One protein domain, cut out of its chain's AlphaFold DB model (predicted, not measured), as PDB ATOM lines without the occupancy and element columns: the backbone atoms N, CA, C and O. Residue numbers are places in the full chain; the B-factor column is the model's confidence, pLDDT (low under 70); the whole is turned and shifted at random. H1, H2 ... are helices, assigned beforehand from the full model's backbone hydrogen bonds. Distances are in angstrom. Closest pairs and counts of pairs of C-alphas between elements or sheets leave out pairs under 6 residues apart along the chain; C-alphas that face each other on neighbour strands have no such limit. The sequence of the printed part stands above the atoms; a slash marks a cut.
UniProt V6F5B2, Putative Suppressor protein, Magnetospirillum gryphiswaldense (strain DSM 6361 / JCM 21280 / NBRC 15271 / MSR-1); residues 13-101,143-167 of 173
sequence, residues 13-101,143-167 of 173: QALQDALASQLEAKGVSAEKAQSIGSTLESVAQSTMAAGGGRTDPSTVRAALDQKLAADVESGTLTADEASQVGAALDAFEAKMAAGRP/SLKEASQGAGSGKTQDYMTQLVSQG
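What this domain is: This is residues 13 to 101 and 143 to 167 of the 173 residues of the protein "Putative Suppressor protein" of Magnetospirillum gryphiswaldense (strain DSM 6361 / JCM 21280 / NBRC 15271 / MSR-1) (UniProt V6F5B2). Four helices, H1 to H4, make a small compact body in which each packs crosswise or as a hairpin on the next, H4 coming back to H1 in a closed ring of contacts; from this body a thin arm, residues 149 to 167 with H6 in it, sticks out. H2, the longest helix, runs through the body and crosses H1 and H3, while H3 and H4 fold back on each other as a helical hairpin. The end of H4 with the residues after it, 93 to 101, also sticks out, as does the turn at residues 49 to 54. The printed part has 114 residues with six named helices, H1 to H6 in chain order, and no named strand, and its class is all helix. The whole is loose, with a radius of gyration of the C-alphas of 17.5 A and spans of 57 by 39 by 28 A, the arm making the length.

Where its parts are: H2, residues 30 to 50, is 29.9 A long and begins with C-alpha 30 at (126.040, 103.263, 99.051). H1 before it is residues 13 to 26, with C-alpha 13 at (118.440, 115.169, 96.165). H3, residues 57 to 73, is 24.0 A long, and H4, residues 79 to 97, is 26.9 A long. H5 is residues 143 to 150, 10.2 A long. H6, residues 155 to 165, is 14.9 A long and ends with C-alpha 165 at (102.424, 133.597, 118.485).

How they stand to each other: H2 is the hub, touching three helices, and the helix packing is mostly crossed, with one touching pair of five at a shallow tilt. H2 touches H1 with residues 30 to 37 alone, the closest C-alphas being those of Ala 20 and Ala 33, 5.0 A apart, at a steep tilt of 49 degrees, opposite ways. With residues 39 to 47 alone it touches H3, closest at the C-alphas of Ala 44 and Val 60, 6.1 A apart, at a steep tilt of 50 degrees. H2 and H5 only just touch, with 3 pairs of C-alphas within 8 A, the closest those of Glu 41 and Leu 144, 6.8 A apart. H3 and H4 form a helical hairpin at a shallow tilt of 20 degrees, opposite ways, and the C-alphas of Leu 68 and Ala 82, 5.9 A apart, are their closest. H4 touches H1 with residues 84 to 92 alone, the closest C-alphas being those of Gln 22 and Ala 88, 5.9 A apart. H2 and H4 are near each other, as are H1 and H5. H6 touches no helix. In H1 to H6 every O i to N i+4 pair is within hydrogen-bond range.

The domain as a whole: The two C-alphas farthest apart, those of Asp 80 and Gly 167, are 57.7 A apart. Without the stretches that stand free, the body has 80 residues and spans 31 by 25 by 20 A. Residues 102 to 142 are not printed, and C-alphas 101 and 143 are 21.7 A apart across this cut. Of the links that are printed whole, none is long. The mean pLDDT of the printed part is 70.1, and it is under 70 at residues 13 to 15, 47 to 57, 95 to 101 and 143 to 167.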
ATOM      1  N   GLN A  13     118.570 116.532  95.655       63.38
ATOM      2  CA  GLN A  13     118.440 115.169  96.165       63.38
ATOM      3  C   GLN A  13     118.250 114.128  95.053       63.38
ATOM      4  O   GLN A  13     118.845 113.066  95.122       63.38
ATOM      5  N   ALA A  14     117.466 114.419  94.011       67.44
ATOM      6  CA  ALA A  14     117.228 113.478  92.915       67.44
ATOM      7  C   ALA A  14     118.459 113.308  92.009       67.44
ATOM      8  O   ALA A  14     118.684 112.226  91.473       67.44
ATOM      9  N   LEU A  15     119.266 114.361  91.842       67.44
ATOM     10  CA  LEU A  15     120.516 114.283  91.082       67.44
ATOM     11  C   LEU A  15     121.616 113.576  91.887       67.44
ATOM     12  O   LEU A  15     122.347 112.763  91.327       67.44
ATOM     13  N   GLN A  16     121.687 113.822  93.199       71.69
ATOM     14  CA  GLN A  16     122.568 113.088  94.114       71.69
ATOM     15  C   GLN A  16     122.222 111.593  94.145       71.69
ATOM     16  O   GLN A  16     123.120 110.763  94.076       71.69
ATOM     17  N   ASP A  17     120.934 111.249  94.180       74.69
ATOM     18  CA  ASP A  17     120.455 109.862  94.165       74.69
ATOM     19  C   ASP A  17     120.762 109.159  92.829       74.69
ATOM     20  O   ASP A  17     121.188 108.004  92.801       74.69
ATOM     21  N   ALA A  18     120.654 109.882  91.706       76.44
ATOM     22  CA  ALA A  18     121.040 109.374  90.390       76.44
ATOM     23  C   ALA A  18     122.553 109.119  90.276       76.44
ATOM     24  O   ALA A  18     122.960 108.095  89.719       76.44
ATOM     25  N   LEU A  19     123.379 110.022  90.819       74.62
ATOM     26  CA  LEU A  19     124.828 109.842  90.887       74.62
ATOM     27  C   LEU A  19     125.187 108.672  91.813       74.62
ATOM     28  O   LEU A  19     125.994 107.824  91.437       74.62
ATOM     29  N   ALA A  20     124.544 108.572  92.978       78.12
ATOM     30  CA  ALA A  20     124.746 107.472  93.916       78.12
ATOM     31  C   ALA A  20     124.362 106.121  93.302       78.12
ATOM     32  O   ALA A  20     125.147 105.180  93.347       78.12
ATOM     33  N   SER A  21     123.227 106.056  92.605       79.81
ATOM     34  CA  SER A  21     122.802 104.869  91.858       79.81
ATOM     35  C   SER A  21     123.806 104.474  90.766       79.81
ATOM     36  O   SER A  21     124.021 103.288  90.514       79.81
ATOM     37  N   GLN A  22     124.441 105.442  90.094       75.75
ATOM     38  CA  GLN A  22     125.498 105.153  89.118       75.75
ATOM     39  C   GLN A  22     126.781 104.645  89.774       75.75
ATOM     40  O   GLN A  22     127.425 103.756  89.220       75.75
ATOM     41  N   LEU A  23     127.139 105.186  90.935       78.94
ATOM     42  CA  LEU A  23     128.279 104.738  91.728       78.94
ATOM     43  C   LEU A  23     128.065 103.303  92.231       78.94
ATOM     44  O   LEU A  23     128.937 102.453  92.041       78.94
ATOM     45  N   GLU A  24     126.873 102.995  92.739       81.19
ATOM     46  CA  GLU A  24     126.464 101.638  93.118       81.19
ATOM     47  C   GLU A  24     126.502 100.674  91.929       81.19
ATOM     48  O   GLU A  24     127.058  99.580  92.026       81.19
ATOM     49  N   ALA A  25     126.004 101.099  90.763       80.62
ATOM     50  CA  ALA A  25     126.067 100.307  89.535       80.62
ATOM     51  C   ALA A  25     127.506 100.033  89.057       80.62
ATOM     52  O   ALA A  25     127.730  99.101  88.280       80.62
ATOM     53  N   LYS A  26     128.481 100.837  89.495       76.31
ATOM     54  CA  LYS A  26     129.910 100.636  89.222       76.31
ATOM     55  C   LYS A  26     130.620  99.821  90.302       76.31
ATOM     56  O   LYS A  26     131.726  99.366  90.039       76.31
ATOM     57  N   GLY A  27     129.971  99.548  91.434       74.19
ATOM     58  CA  GLY A  27     130.520  98.749  92.530       74.19
ATOM     59  C   GLY A  27     131.011  99.563  93.729       74.19
ATOM     60  O   GLY A  27     131.587  98.978  94.645       74.19
ATOM     61  N   VAL A  28     130.767 100.875  93.759       78.38
ATOM     62  CA  VAL A  28     131.006 101.717  94.939       78.38
ATOM     63  C   VAL A  28     129.874 101.483  95.943       78.38
ATOM     64  O   VAL A  28     128.710 101.426  95.558       78.38
ATOM     65  N   SER A  29     130.182 101.339  97.235       80.56
ATOM     66  CA  SER A  29     129.132 101.132  98.242       80.56
ATOM     67  C   SER A  29     128.253 102.376  98.417       80.56
ATOM     68  O   SER A  29     128.714 103.506  98.227       80.56
ATOM     69  N   ALA A  30     126.997 102.180  98.825       77.00
ATOM     70  CA  ALA A  30     126.040 103.263  99.051       77.00
ATOM     71  C   ALA A  30     126.566 104.303 100.059       77.00
ATOM     72  O   ALA A  30     126.417 105.508  99.849       77.00
ATOM     73  N   GLU A  31     127.256 103.863 101.120       77.50
ATOM     74  CA  GLU A  31     127.835 104.767 102.122       77.50
ATOM     75  C   GLU A  31     128.932 105.653 101.519       77.50
ATOM     76  O   GLU A  31     129.005 106.850 101.806       77.50
ATOM     77  N   LYS A  32     129.772 105.083 100.645       75.56
ATOM     78  CA  LYS A  32     130.825 105.828  99.946       75.56
ATOM     79  C   LYS A  32     130.229 106.786  98.927       75.56
ATOM     80  O   LYS A  32     130.632 107.944  98.884       75.56
ATOM     81  N   ALA A  33     129.231 106.343  98.168       76.50
ATOM     82  CA  ALA A  33     128.521 107.181  97.211       76.50
ATOM     83  C   ALA A  33     127.865 108.402  97.885       76.50
ATOM     84  O   ALA A  33     127.988 109.525  97.392       76.50
ATOM     85  N   GLN A  34     127.257 108.211  99.060       77.31
ATOM     86  CA  GLN A  34     126.725 109.299  99.888       77.31
ATOM     87  C   GLN A  34     127.821 110.224 100.431       77.31
ATOM     88  O   GLN A  34     127.649 111.448 100.445       77.31
ATOM     89  N   SER A  35     128.961 109.663 100.849       79.75
ATOM     90  CA  SER A  35     130.120 110.448 101.284       79.75
ATOM     91  C   SER A  35     130.643 111.334 100.152       79.75
ATOM     92  O   SER A  35     130.881 112.517 100.362       79.75
ATOM     93  N   ILE A  36     130.748 110.797  98.935       76.44
ATOM     94  CA  ILE A  36     131.190 111.532  97.744       76.44
ATOM     95  C   ILE A  36     130.197 112.638  97.380       76.44
ATOM     96  O   ILE A  36     130.618 113.758  97.099       76.44
ATOM     97  N   GLY A  37     128.888 112.367  97.440       75.31
ATOM     98  CA  GLY A  37     127.857 113.391  97.240       75.31
ATOM     99  C   GLY A  37     127.962 114.537  98.253       75.31
ATOM    100  O   GLY A  37     127.863 115.705  97.882       75.31
ATOM    101  N   SER A  38     128.257 114.212  99.514       78.38
ATOM    102  CA  SER A  38     128.480 115.200 100.580       78.38
ATOM    103  C   SER A  38     129.774 115.997 100.374       78.38
ATOM    104  O   SER A  38     129.797 117.209 100.585       78.38
ATOM    105  N   THR A  39     130.849 115.344  99.924       78.62
ATOM    106  CA  THR A  39     132.105 116.012  99.553       78.62
ATOM    107  C   THR A  39     131.885 116.960  98.383       78.62
ATOM    108  O   THR A  39     132.376 118.083  98.420       78.62
ATOM    109  N   LEU A  40     131.114 116.552  97.375       75.31
ATOM    110  CA  LEU A  40     130.796 117.374  96.213       75.31
ATOM    111  C   LEU A  40     129.987 118.615  96.603       75.31
ATOM    112  O   LEU A  40     130.334 119.714  96.181       75.31
ATOM    113  N   GLU A  41     128.976 118.467  97.463       76.81
ATOM    114  CA  GLU A  41     128.241 119.591  98.061       76.81
ATOM    115  C   GLU A  41     129.188 120.522  98.837       76.81
ATOM    116  O   GLU A  41     129.159 121.736  98.653       76.81
ATOM    117  N   SER A  42     130.068 119.964  99.671       80.44
ATOM    118  CA  SER A  42     130.994 120.750 100.490       80.44
ATOM    119  C   SER A  42     132.027 121.505  99.647       80.44
ATOM    120  O   SER A  42     132.275 122.686  99.894       80.44
ATOM    121  N   VAL A  43     132.591 120.861  98.623       77.56
ATOM    122  CA  VAL A  43     133.511 121.481  97.660       77.56
ATOM    123  C   VAL A  43     132.782 122.562  96.877       77.56
ATOM    124  O   VAL A  43     133.260 123.687  96.838       77.56
ATOM    125  N   ALA A  44     131.596 122.268  96.340       74.62
ATOM    126  CA  ALA A  44     130.765 123.240  95.642       74.62
ATOM    127  C   ALA A  44     130.496 124.481  96.500       74.62
ATOM    128  O   ALA A  44     130.711 125.603  96.052       74.62
ATOM    129  N   GLN A  45     130.067 124.287  97.749       75.25
ATOM    130  CA  GLN A  45     129.830 125.365  98.709       75.25
ATOM    131  C   GLN A  45     131.107 126.139  99.035       75.25
ATOM    132  O   GLN A  45     131.073 127.365  99.121       75.25
ATOM    133  N   SER A  46     132.237 125.449  99.183       74.50
ATOM    134  CA  SER A  46     133.527 126.078  99.462       74.50
ATOM    135  C   SER A  46     134.019 126.916  98.277       74.50
ATOM    136  O   SER A  46     134.416 128.064  98.468       74.50
ATOM    137  N   THR A  47     133.905 126.403  97.048       68.94
ATOM    138  CA  THR A  47     134.229 127.127  95.812       68.94
ATOM    139  C   THR A  47     133.282 128.311  95.599       68.94
ATOM    140  O   THR A  47     133.738 129.395  95.247       68.94
ATOM    141  N   MET A  48     131.988 128.152  95.902       66.06
ATOM    142  CA  MET A  48     130.995 129.237  95.882       66.06
ATOM    143  C   MET A  48     131.298 130.340  96.898       66.06
ATOM    144  O   MET A  48     131.148 131.521  96.594       66.06
ATOM    145  N   ALA A  49     131.720 129.969  98.108       66.75
ATOM    146  CA  ALA A  49     132.086 130.924  99.149       66.75
ATOM    147  C   ALA A  49     133.401 131.656  98.830       66.75
ATOM    148  O   ALA A  49     133.575 132.804  99.233       66.75
ATOM    149  N   ALA A  50     134.316 131.003  98.106       63.16
ATOM    150  CA  ALA A  50     135.606 131.563  97.711       63.16
ATOM    151  C   ALA A  50     135.539 132.431  96.438       63.16
ATOM    152  O   ALA A  50     136.317 133.376  96.310       63.16
ATOM    153  N   GLY A  51     134.625 132.139  95.506       54.81
ATOM    154  CA  GLY A  51     134.481 132.826  94.220       54.81
ATOM    155  C   GLY A  51     133.098 133.449  94.068       54.81
ATOM    156  O   GLY A  51     132.150 132.778  93.673       54.81
ATOM    157  N   GLY A  52     132.974 134.743  94.371       53.31
ATOM    158  CA  GLY A  52     131.712 135.489  94.411       53.31
ATOM    159  C   GLY A  52     130.976 135.663  93.073       53.31
ATOM    160  O   GLY A  52     130.782 136.794  92.635       53.31
ATOM    161  N   GLY A  53     130.504 134.579  92.450       57.19
ATOM    162  CA  GLY A  53     129.436 134.663  91.449       57.19
ATOM    163  C   GLY A  53     129.348 133.543  90.418       57.19
ATOM    164  O   GLY A  53     128.262 133.339  89.876       57.19
ATOM    165  N   ARG A  54     130.425 132.804  90.139       56.34
ATOM    166  CA  ARG A  54     130.404 131.720  89.144       56.34
ATOM    167  C   ARG A  54     131.222 130.538  89.633       56.34
ATOM    168  O   ARG A  54     132.430 130.638  89.816       56.34
ATOM    169  N   THR A  55     130.529 129.437  89.884       65.25
ATOM    170  CA  THR A  55     131.159 128.164  90.203       65.25
ATOM    171  C   THR A  55     131.488 127.482  88.895       65.25
ATOM    172  O   THR A  55     130.601 126.916  88.262       65.25
ATOM    173  N   ASP A  56     132.747 127.556  88.480       67.50
ATOM    174  CA  ASP A  56     133.191 126.829  87.301       67.50
ATOM    175  C   ASP A  56     133.122 125.314  87.568       67.50
ATOM    176  O   ASP A  56     133.757 124.827  88.516       67.50
ATOM    177  N   PRO A  57     132.379 124.543  86.752       67.38
ATOM    178  CA  PRO A  57     132.255 123.096  86.926       67.38
ATOM    179  C   PRO A  57     133.615 122.396  86.810       67.38
ATOM    180  O   PRO A  57     133.871 121.428  87.522       67.38
ATOM    181  N   SER A  58     134.526 122.937  85.998       72.19
ATOM    182  CA  SER A  58     135.919 122.491  85.885       72.19
ATOM    183  C   SER A  58     136.700 122.657  87.195       72.19
ATOM    184  O   SER A  58     137.446 121.760  87.587       72.19
ATOM    185  N   THR A  59     136.483 123.760  87.918       76.62
ATOM    186  CA  THR A  59     137.130 124.030  89.213       76.62
ATOM    187  C   THR A  59     136.610 123.087  90.292       76.62
ATOM    188  O   THR A  59     137.394 122.541  91.068       76.62
ATOM    189  N   VAL A  60     135.297 122.844  90.322       75.88
ATOM    190  CA  VAL A  60     134.701 121.871  91.250       75.88
ATOM    191  C   VAL A  60     135.182 120.465  90.936       75.88
ATOM    192  O   VAL A  60     135.535 119.739  91.857       75.88
ATOM    193  N   ARG A  61     135.244 120.088  89.655       78.44
ATOM    194  CA  ARG A  61     135.733 118.774  89.232       78.44
ATOM    195  C   ARG A  61     137.193 118.565  89.630       78.44
ATOM    196  O   ARG A  61     137.503 117.552  90.244       78.44
ATOM    197  N   ALA A  62     138.058 119.554  89.407       81.50
ATOM    198  CA  ALA A  62     139.455 119.500  89.838       81.50
ATOM    199  C   ALA A  62     139.604 119.399  91.368       81.50
ATOM    200  O   ALA A  62     140.430 118.633  91.868       81.50
ATOM    201  N   ALA A  63     138.793 120.142  92.126       81.56
ATOM    202  CA  ALA A  63     138.789 120.071  93.584       81.56
ATOM    203  C   ALA A  63     138.230 118.732  94.102       81.56
ATOM    204  O   ALA A  63     138.723 118.203  95.102       81.56
ATOM    205  N   LEU A  64     137.241 118.161  93.410       79.94
ATOM    206  CA  LEU A  64     136.703 116.835  93.693       79.94
ATOM    207  C   LEU A  64     137.751 115.752  93.424       79.94
ATOM    208  O   LEU A  64     137.957 114.908  94.287       79.94
ATOM    209  N   ASP A  65     138.454 115.809  92.290       81.69
ATOM    210  CA  ASP A  65     139.536 114.875  91.953       81.69
ATOM    211  C   ASP A  65     140.685 114.960  92.964       81.69
ATOM    212  O   ASP A  65     141.186 113.933  93.419       81.69
ATOM    213  N   GLN A  66     141.065 116.169  93.398       83.81
ATOM    214  CA  GLN A  66     142.032 116.337  94.488       83.81
ATOM    215  C   GLN A  66     141.547 115.712  95.799       83.81
ATOM    216  O   GLN A  66     142.334 115.082  96.507       83.81
ATOM    217  N   LYS A  67     140.265 115.880  96.140       82.06
ATOM    218  CA  LYS A  67     139.677 115.286  97.346       82.06
ATOM    219  C   LYS A  67     139.609 113.766  97.262       82.06
ATOM    220  O   LYS A  67     140.013 113.110  98.210       82.06
ATOM    221  N   LEU A  68     139.193 113.223  96.124       81.00
ATOM    222  CA  LEU A  68     139.190 111.789  95.843       81.00
ATOM    223  C   LEU A  68     140.601 111.207  95.941       81.00
ATOM    224  O   LEU A  68     140.790 110.184  96.590       81.00
ATOM    225  N   ALA A  69     141.605 111.876  95.370       80.69
ATOM    226  CA  ALA A  69     143.000 111.460  95.482       80.69
ATOM    227  C   ALA A  69     143.489 111.467  96.941       80.69
ATOM    228  O   ALA A  69     144.124 110.506  97.375       80.69
ATOM    229  N   ALA A  70     143.140 112.495  97.721       82.44
ATOM    230  CA  ALA A  70     143.454 112.559  99.150       82.44
ATOM    231  C   ALA A  70     142.720 111.477  99.967       82.44
ATOM    232  O   ALA A  70     143.280 110.906 100.904       82.44
ATOM    233  N   ASP A  71     141.481 111.149  99.603       77.44
ATOM    234  CA  ASP A  71     140.705 110.079 100.230       77.44
ATOM    235  C   ASP A  71     141.284 108.694  99.888       77.44
ATOM    236  O   ASP A  71     141.268 107.801 100.737       77.44
ATOM    237  N   VAL A  72     141.875 108.522  98.699       82.31
ATOM    238  CA  VAL A  72     142.643 107.318  98.340       82.31
ATOM    239  C   VAL A  72     143.947 107.226  99.121       82.31
ATOM    240  O   VAL A  72     144.270 106.172  99.667       82.31
ATOM    241  N   GLU A  73     144.683 108.330  99.223       82.69
ATOM    242  CA  GLU A  73     145.943 108.384  99.968       82.69
ATOM    243  C   GLU A  73     145.729 108.153 101.474       82.69
ATOM    244  O   GLU A  73     146.532 107.484 102.123       82.69
ATOM    245  N   SER A  74     144.604 108.622 102.024       81.69
ATOM    246  CA  SER A  74     144.203 108.353 103.413       81.69
ATOM    247  C   SER A  74     143.659 106.937 103.648       81.69
ATOM    248  O   SER A  74     143.438 106.555 104.797       81.69
ATOM    249  N   GLY A  75     143.448 106.147 102.586       76.06
ATOM    250  CA  GLY A  75     142.873 104.800 102.654       76.06
ATOM    251  C   GLY A  75     141.359 104.767 102.889       76.06
ATOM    252  O   GLY A  75     140.802 103.701 103.151       76.06
ATOM    253  N   THR A  76     140.688 105.916 102.795       74.00
ATOM    254  CA  THR A  76     139.224 106.041 102.884       74.00
ATOM    255  C   THR A  76     138.546 105.518 101.611       74.00
ATOM    256  O   THR A  76     137.469 104.915 101.665       74.00
ATOM    257  N   LEU A  77     139.208 105.688 100.463       74.56
ATOM    258  CA  LEU A  77     138.832 105.131  99.164       74.56
ATOM    259  C   LEU A  77     139.969 104.281  98.585       74.56
ATOM    260  O   LEU A  77     141.134 104.432  98.936       74.56
ATOM    261  N   THR A  78     139.637 103.367  97.684       80.81
ATOM    262  CA  THR A  78     140.625 102.646  96.871       80.81
ATOM    263  C   THR A  78     140.829 103.351  95.529       80.81
ATOM    264  O   THR A  78     139.957 104.084  95.061       80.81
ATOM    265  N   ALA A  79     141.978 103.127  94.881       79.25
ATOM    266  CA  ALA A  79     142.266 103.711  93.567       79.25
ATOM    267  C   ALA A  79     141.230 103.299  92.498       79.25
ATOM    268  O   ALA A  79     140.855 104.113  91.650       79.25
ATOM    269  N   ASP A  80     140.728 102.062  92.575       78.19
ATOM    270  CA  ASP A  80     139.631 101.574  91.736       78.19
ATOM    271  C   ASP A  80     138.334 102.348  91.991       78.19
ATOM    272  O   ASP A  80     137.687 102.785  91.044       78.19
ATOM    273  N   GLU A  81     137.976 102.592  93.253       74.31
ATOM    274  CA  GLU A  81     136.770 103.354  93.597       74.31
ATOM    275  C   GLU A  81     136.865 104.807  93.133       74.31
ATOM    276  O   GLU A  81     135.929 105.297  92.511       74.31
ATOM    277  N   ALA A  82     137.992 105.494  93.340       76.94
ATOM    278  CA  ALA A  82     138.162 106.860  92.834       76.94
ATOM    279  C   ALA A  82     138.054 106.928  91.301       76.94
ATOM    280  O   ALA A  82     137.415 107.831  90.757       76.94
ATOM    281  N   SER A  83     138.594 105.926  90.602       80.00
ATOM    282  CA  SER A  83     138.458 105.806  89.147       80.00
ATOM    283  C   SER A  83     137.005 105.557  88.725       80.00
ATOM    284  O   SER A  83     136.534 106.126  87.739       80.00
ATOM    285  N   GLN A  84     136.261 104.740  89.479       80.06
ATOM    286  CA  GLN A  84     134.831 104.512  89.256       80.06
ATOM    287  C   GLN A  84     134.004 105.771  89.491       80.06
ATOM    288  O   GLN A  84     133.037 105.993  88.763       80.06
ATOM    289  N   VAL A  85     134.392 106.605  90.456       76.44
ATOM    290  CA  VAL A  85     133.750 107.895  90.715       76.44
ATOM    291  C   VAL A  85     133.942 108.842  89.545       76.44
ATOM    292  O   VAL A  85     132.950 109.347  89.023       76.44
ATOM    293  N   GLY A  86     135.177 109.007  89.067       77.75
ATOM    294  CA  GLY A  86     135.452 109.799  87.865       77.75
ATOM    295  C   GLY A  86     134.649 109.302  86.658       77.75
ATOM    296  O   GLY A  86     133.962 110.079  86.002       77.75
ATOM    297  N   ALA A  87     134.624 107.984  86.436       80.19
ATOM    298  CA  ALA A  87     133.863 107.377  85.345       80.19
ATOM    299  C   ALA A  87     132.335 107.515  85.503       80.19
ATOM    300  O   ALA A  87     131.617 107.595  84.506       80.19
ATOM    301  N   ALA A  88     131.814 107.504  86.733       77.31
ATOM    302  CA  ALA A  88     130.398 107.728  87.009       77.31
ATOM    303  C   ALA A  88     130.013 109.186  86.751       77.31
ATOM    304  O   ALA A  88     128.978 109.419  86.130       77.31
ATOM    305  N   LEU A  89     130.861 110.143  87.146       75.88
ATOM    306  CA  LEU A  89     130.690 111.555  86.810       75.88
ATOM    307  C   LEU A  89     130.715 111.782  85.295       75.88
ATOM    308  O   LEU A  89     129.800 112.413  84.776       75.88
ATOM    309  N   ASP A  90     131.680 111.207  84.572       78.06
ATOM    310  CA  ASP A  90     131.724 111.297  83.106       78.06
ATOM    311  C   ASP A  90     130.481 110.685  82.451       78.06
ATOM    312  O   ASP A  90     129.902 111.252  81.526       78.06
ATOM    313  N   ALA A  91     130.024 109.529  82.939       76.50
ATOM    314  CA  ALA A  91     128.821 108.886  82.420       76.50
ATOM    315  C   ALA A  91     127.548 109.682  82.744       76.50
ATOM    316  O   ALA A  91     126.616 109.704  81.940       76.50
ATOM    317  N   PHE A  92     127.479 110.304  83.921       72.69
ATOM    318  CA  PHE A  92     126.398 111.205  84.311       72.69
ATOM    319  C   PHE A  92     126.356 112.430  83.394       72.69
ATOM    320  O   PHE A  92     125.299 112.788  82.870       72.69
ATOM    321  N   GLU A  93     127.525 113.012  83.141       73.38
ATOM    322  CA  GLU A  93     127.707 114.172  82.283       73.38
ATOM    323  C   GLU A  93     127.320 113.869  80.837       73.38
ATOM    324  O   GLU A  93     126.479 114.563  80.265       73.38
ATOM    325  N   ALA A  94     127.786 112.740  80.303       72.31
ATOM    326  CA  ALA A  94     127.391 112.247  78.990       72.31
ATOM    327  C   ALA A  94     125.879 111.966  78.885       72.31
ATOM    328  O   ALA A  94     125.266 112.241  77.856       72.31
ATOM    329  N   LYS A  95     125.250 111.430  79.938       67.38
ATOM    330  CA  LYS A  95     123.820 111.077  79.938       67.38
ATOM    331  C   LYS A  95     122.909 112.307  80.010       67.38
ATOM    332  O   LYS A  95     121.837 112.298  79.410       67.38
ATOM    333  N   MET A  96     123.331 113.356  80.709       62.69
ATOM    334  CA  MET A  96     122.631 114.645  80.743       62.69
ATOM    335  C   MET A  96     122.887 115.466  79.471       62.69
ATOM    336  O   MET A  96     121.966 116.116  78.978       62.69
ATOM    337  N   ALA A  97     124.085 115.373  78.881       59.47
ATOM    338  CA  ALA A  97     124.382 115.949  77.568       59.47
ATOM    339  C   ALA A  97     123.565 115.279  76.446       59.47
ATOM    340  O   ALA A  97     123.024 115.964  75.583       59.47
ATOM    341  N   ALA A  98     123.368 113.957  76.501       54.81
ATOM    342  CA  ALA A  98     122.568 113.201  75.529       54.81
ATOM    343  C   ALA A  98     121.055 113.523  75.548       54.81
ATOM    344  O   ALA A  98     120.326 113.096  74.653       54.81
ATOM    345  N   GLY A  99     120.569 114.266  76.551       45.94
ATOM    346  CA  GLY A  99     119.202 114.797  76.596       45.94
ATOM    347  C   GLY A  99     119.004 116.098  75.807       45.94
ATOM    348  O   GLY A  99     117.873 116.578  75.715       45.94
ATOM    349  N   ARG A 100     120.074 116.678  75.244       45.81
ATOM    350  CA  ARG A 100     120.031 117.901  74.434       45.81
ATOM    351  C   ARG A 100     119.912 117.546  72.944       45.81
ATOM    352  O   ARG A 100     120.673 116.710  72.456       45.81
ATOM    353  N   PRO A 101     118.976 118.144  72.185       45.00
ATOM    354  CA  PRO A 101     118.982 117.995  70.741       45.00
ATOM    355  C   PRO A 101     120.237 118.665  70.151       45.00
ATOM    356  O   PRO A 101     120.405 119.876  70.258       45.00
ATOM    357  N   SER A 143     121.604 123.377  91.045       69.19
ATOM    358  CA  SER A 143     120.577 122.731  91.876       69.19
ATOM    359  C   SER A 143     120.978 122.702  93.361       69.19
ATOM    360  O   SER A 143     120.167 123.020  94.234       69.19
ATOM    361  N   LEU A 144     122.246 122.401  93.658       68.38
ATOM    362  CA  LEU A 144     122.850 122.482  94.995       68.38
ATOM    363  C   LEU A 144     122.788 123.911  95.547       68.38
ATOM    364  O   LEU A 144     122.350 124.130  96.675       68.38
ATOM    365  N   LYS A 145     123.156 124.901  94.730       68.06
ATOM    366  CA  LYS A 145     123.061 126.325  95.066       68.06
ATOM    367  C   LYS A 145     121.621 126.746  95.349       68.06
ATOM    368  O   LYS A 145     121.386 127.425  96.347       68.06
ATOM    369  N   GLU A 146     120.656 126.313  94.541       66.25
ATOM    370  CA  GLU A 146     119.231 126.576  94.763       66.25
ATOM    371  C   GLU A 146     118.728 125.939  96.063       66.25
ATOM    372  O   GLU A 146     117.982 126.584  96.802       66.25
ATOM    373  N   ALA A 147     119.158 124.722  96.411       62.72
ATOM    374  CA  ALA A 147     118.818 124.141  97.712       62.72
ATOM    375  C   ALA A 147     119.504 124.846  98.880       62.72
ATOM    376  O   ALA A 147     118.857 125.081  99.902       62.72
ATOM    377  N   SER A 148     120.777 125.214  98.742       56.56
ATOM    378  CA  SER A 148     121.519 125.936  99.773       56.56
ATOM    379  C   SER A 148     120.935 127.331 100.020       56.56
ATOM    380  O   SER A 148     120.824 127.745 101.174       56.56
ATOM    381  N   GLN A 149     120.518 128.042  98.969       56.47
ATOM    382  CA  GLN A 149     119.890 129.362  99.082       56.47
ATOM    383  C   GLN A 149     118.410 129.267  99.486       56.47
ATOM    384  O   GLN A 149     117.939 130.091 100.266       56.47
ATOM    385  N   GLY A 150     117.682 128.236  99.046       47.44
ATOM    386  CA  GLY A 150     116.284 127.992  99.421       47.44
ATOM    387  C   GLY A 150     116.088 127.460 100.847       47.44
ATOM    388  O   GLY A 150     115.002 127.593 101.417       47.44
ATOM    389  N   ALA A 151     117.126 126.884 101.458       47.59
ATOM    390  CA  ALA A 151     117.114 126.473 102.862       47.59
ATOM    391  C   ALA A 151     117.383 127.637 103.839       47.59
ATOM    392  O   ALA A 151     117.053 127.533 105.022       47.59
ATOM    393  N   GLY A 152     117.925 128.761 103.361       43.84
ATOM    394  CA  GLY A 152     118.236 129.932 104.176       43.84
ATOM    395  C   GLY A 152     117.183 131.033 104.063       43.84
ATOM    396  O   GLY A 152     117.309 131.885 103.193       43.84
ATOM    397  N   SER A 153     116.182 131.045 104.957       46.66
ATOM    398  CA  SER A 153     115.505 132.251 105.523       46.66
ATOM    399  C   SER A 153     113.992 132.129 105.758       46.66
ATOM    400  O   SER A 153     113.439 132.971 106.450       46.66
ATOM    401  N   GLY A 154     113.295 131.104 105.259       46.62
ATOM    402  CA  GLY A 154     111.833 131.016 105.455       46.62
ATOM    403  C   GLY A 154     111.402 130.262 106.717       46.62
ATOM    404  O   GLY A 154     110.664 130.760 107.560       46.62
ATOM    405  N   LYS A 155     111.871 129.020 106.867       50.47
ATOM    406  CA  LYS A 155     111.204 128.049 107.754       50.47
ATOM    407  C   LYS A 155     111.580 128.182 109.228       50.47
ATOM    408  O   LYS A 155     110.736 127.951 110.089       50.47
ATOM    409  N   THR A 156     112.816 128.564 109.537       55.88
ATOM    410  CA  THR A 156     113.270 128.714 110.930       55.88
ATOM    411  C   THR A 156     112.674 129.964 111.583       55.88
ATOM    412  O   THR A 156     112.323 129.942 112.761       55.88
ATOM    413  N   GLN A 157     112.509 131.040 110.806       52.78
ATOM    414  CA  GLN A 157     111.904 132.285 111.279       52.78
ATOM    415  C   GLN A 157     110.385 132.145 111.448       52.78
ATOM    416  O   GLN A 157     109.844 132.634 112.442       52.78
ATOM    417  N   ASP A 158     109.716 131.399 110.560       55.56
ATOM    418  CA  ASP A 158     108.300 131.048 110.727       55.56
ATOM    419  C   ASP A 158     108.072 130.150 111.950       55.56
ATOM    420  O   ASP A 158     107.154 130.407 112.722       55.56
ATOM    421  N   TYR A 159     108.938 129.164 112.214       54.97
ATOM    422  CA  TYR A 159     108.805 128.316 113.407       54.97
ATOM    423  C   TYR A 159     108.967 129.103 114.716       54.97
ATOM    424  O   TYR A 159     108.190 128.905 115.648       54.97
ATOM    425  N   MET A 160     109.930 130.029 114.786       60.66
ATOM    426  CA  MET A 160     110.088 130.929 115.939       60.66
ATOM    427  C   MET A 160     108.883 131.867 116.092       60.66
ATOM    428  O   MET A 160     108.327 131.983 117.182       60.66
ATOM    429  N   THR A 161     108.427 132.485 114.999       62.69
ATOM    430  CA  THR A 161     107.253 133.376 115.005       62.69
ATOM    431  C   THR A 161     105.984 132.634 115.415       62.69
ATOM    432  O   THR A 161     105.165 133.170 116.164       62.69
ATOM    433  N   GLN A 162     105.830 131.380 114.991       62.47
ATOM    434  CA  GLN A 162     104.688 130.541 115.326       62.47
ATOM    435  C   GLN A 162     104.739 130.046 116.779       62.47
ATOM    436  O   GLN A 162     103.695 129.991 117.426       62.47
ATOM    437  N   LEU A 163     105.926 129.767 117.329       63.94
ATOM    438  CA  LEU A 163     106.105 129.436 118.750       63.94
ATOM    439  C   LEU A 163     105.828 130.637 119.671       63.94
ATOM    440  O   LEU A 163     105.188 130.474 120.710       63.94
ATOM    441  N   VAL A 164     106.242 131.842 119.267       65.44
ATOM    442  CA  VAL A 164     105.943 133.093 119.988       65.44
ATOM    443  C   VAL A 164     104.454 133.442 119.887       65.44
ATOM    444  O   VAL A 164     103.829 133.772 120.891       65.44
ATOM    445  N   SER A 165     103.849 133.296 118.703       61.03
ATOM    446  CA  SER A 165     102.424 133.597 118.485       61.03
ATOM    447  C   SER A 165     101.482 132.608 119.177       61.03
ATOM    448  O   SER A 165     100.352 132.968 119.495       61.03
ATOM    449  N   GLN A 166     101.930 131.373 119.437       61.78
ATOM    450  CA  GLN A 166     101.177 130.390 120.228       61.78
ATOM    451  C   GLN A 166     101.378 130.536 121.745       61.78
ATOM    452  O   GLN A 166     100.794 129.769 122.507       61.78
ATOM    453  N   GLY A 167     102.166 131.518 122.204       54.59
ATOM    454  CA  GLY A 167     102.323 131.821 123.628       54.59
ATOM    455  C   GLY A 167     103.053 130.742 124.435       54.59
ATOM    456  O   GLY A 167     102.905 130.701 125.651       54.59
TER     457      GLY A 167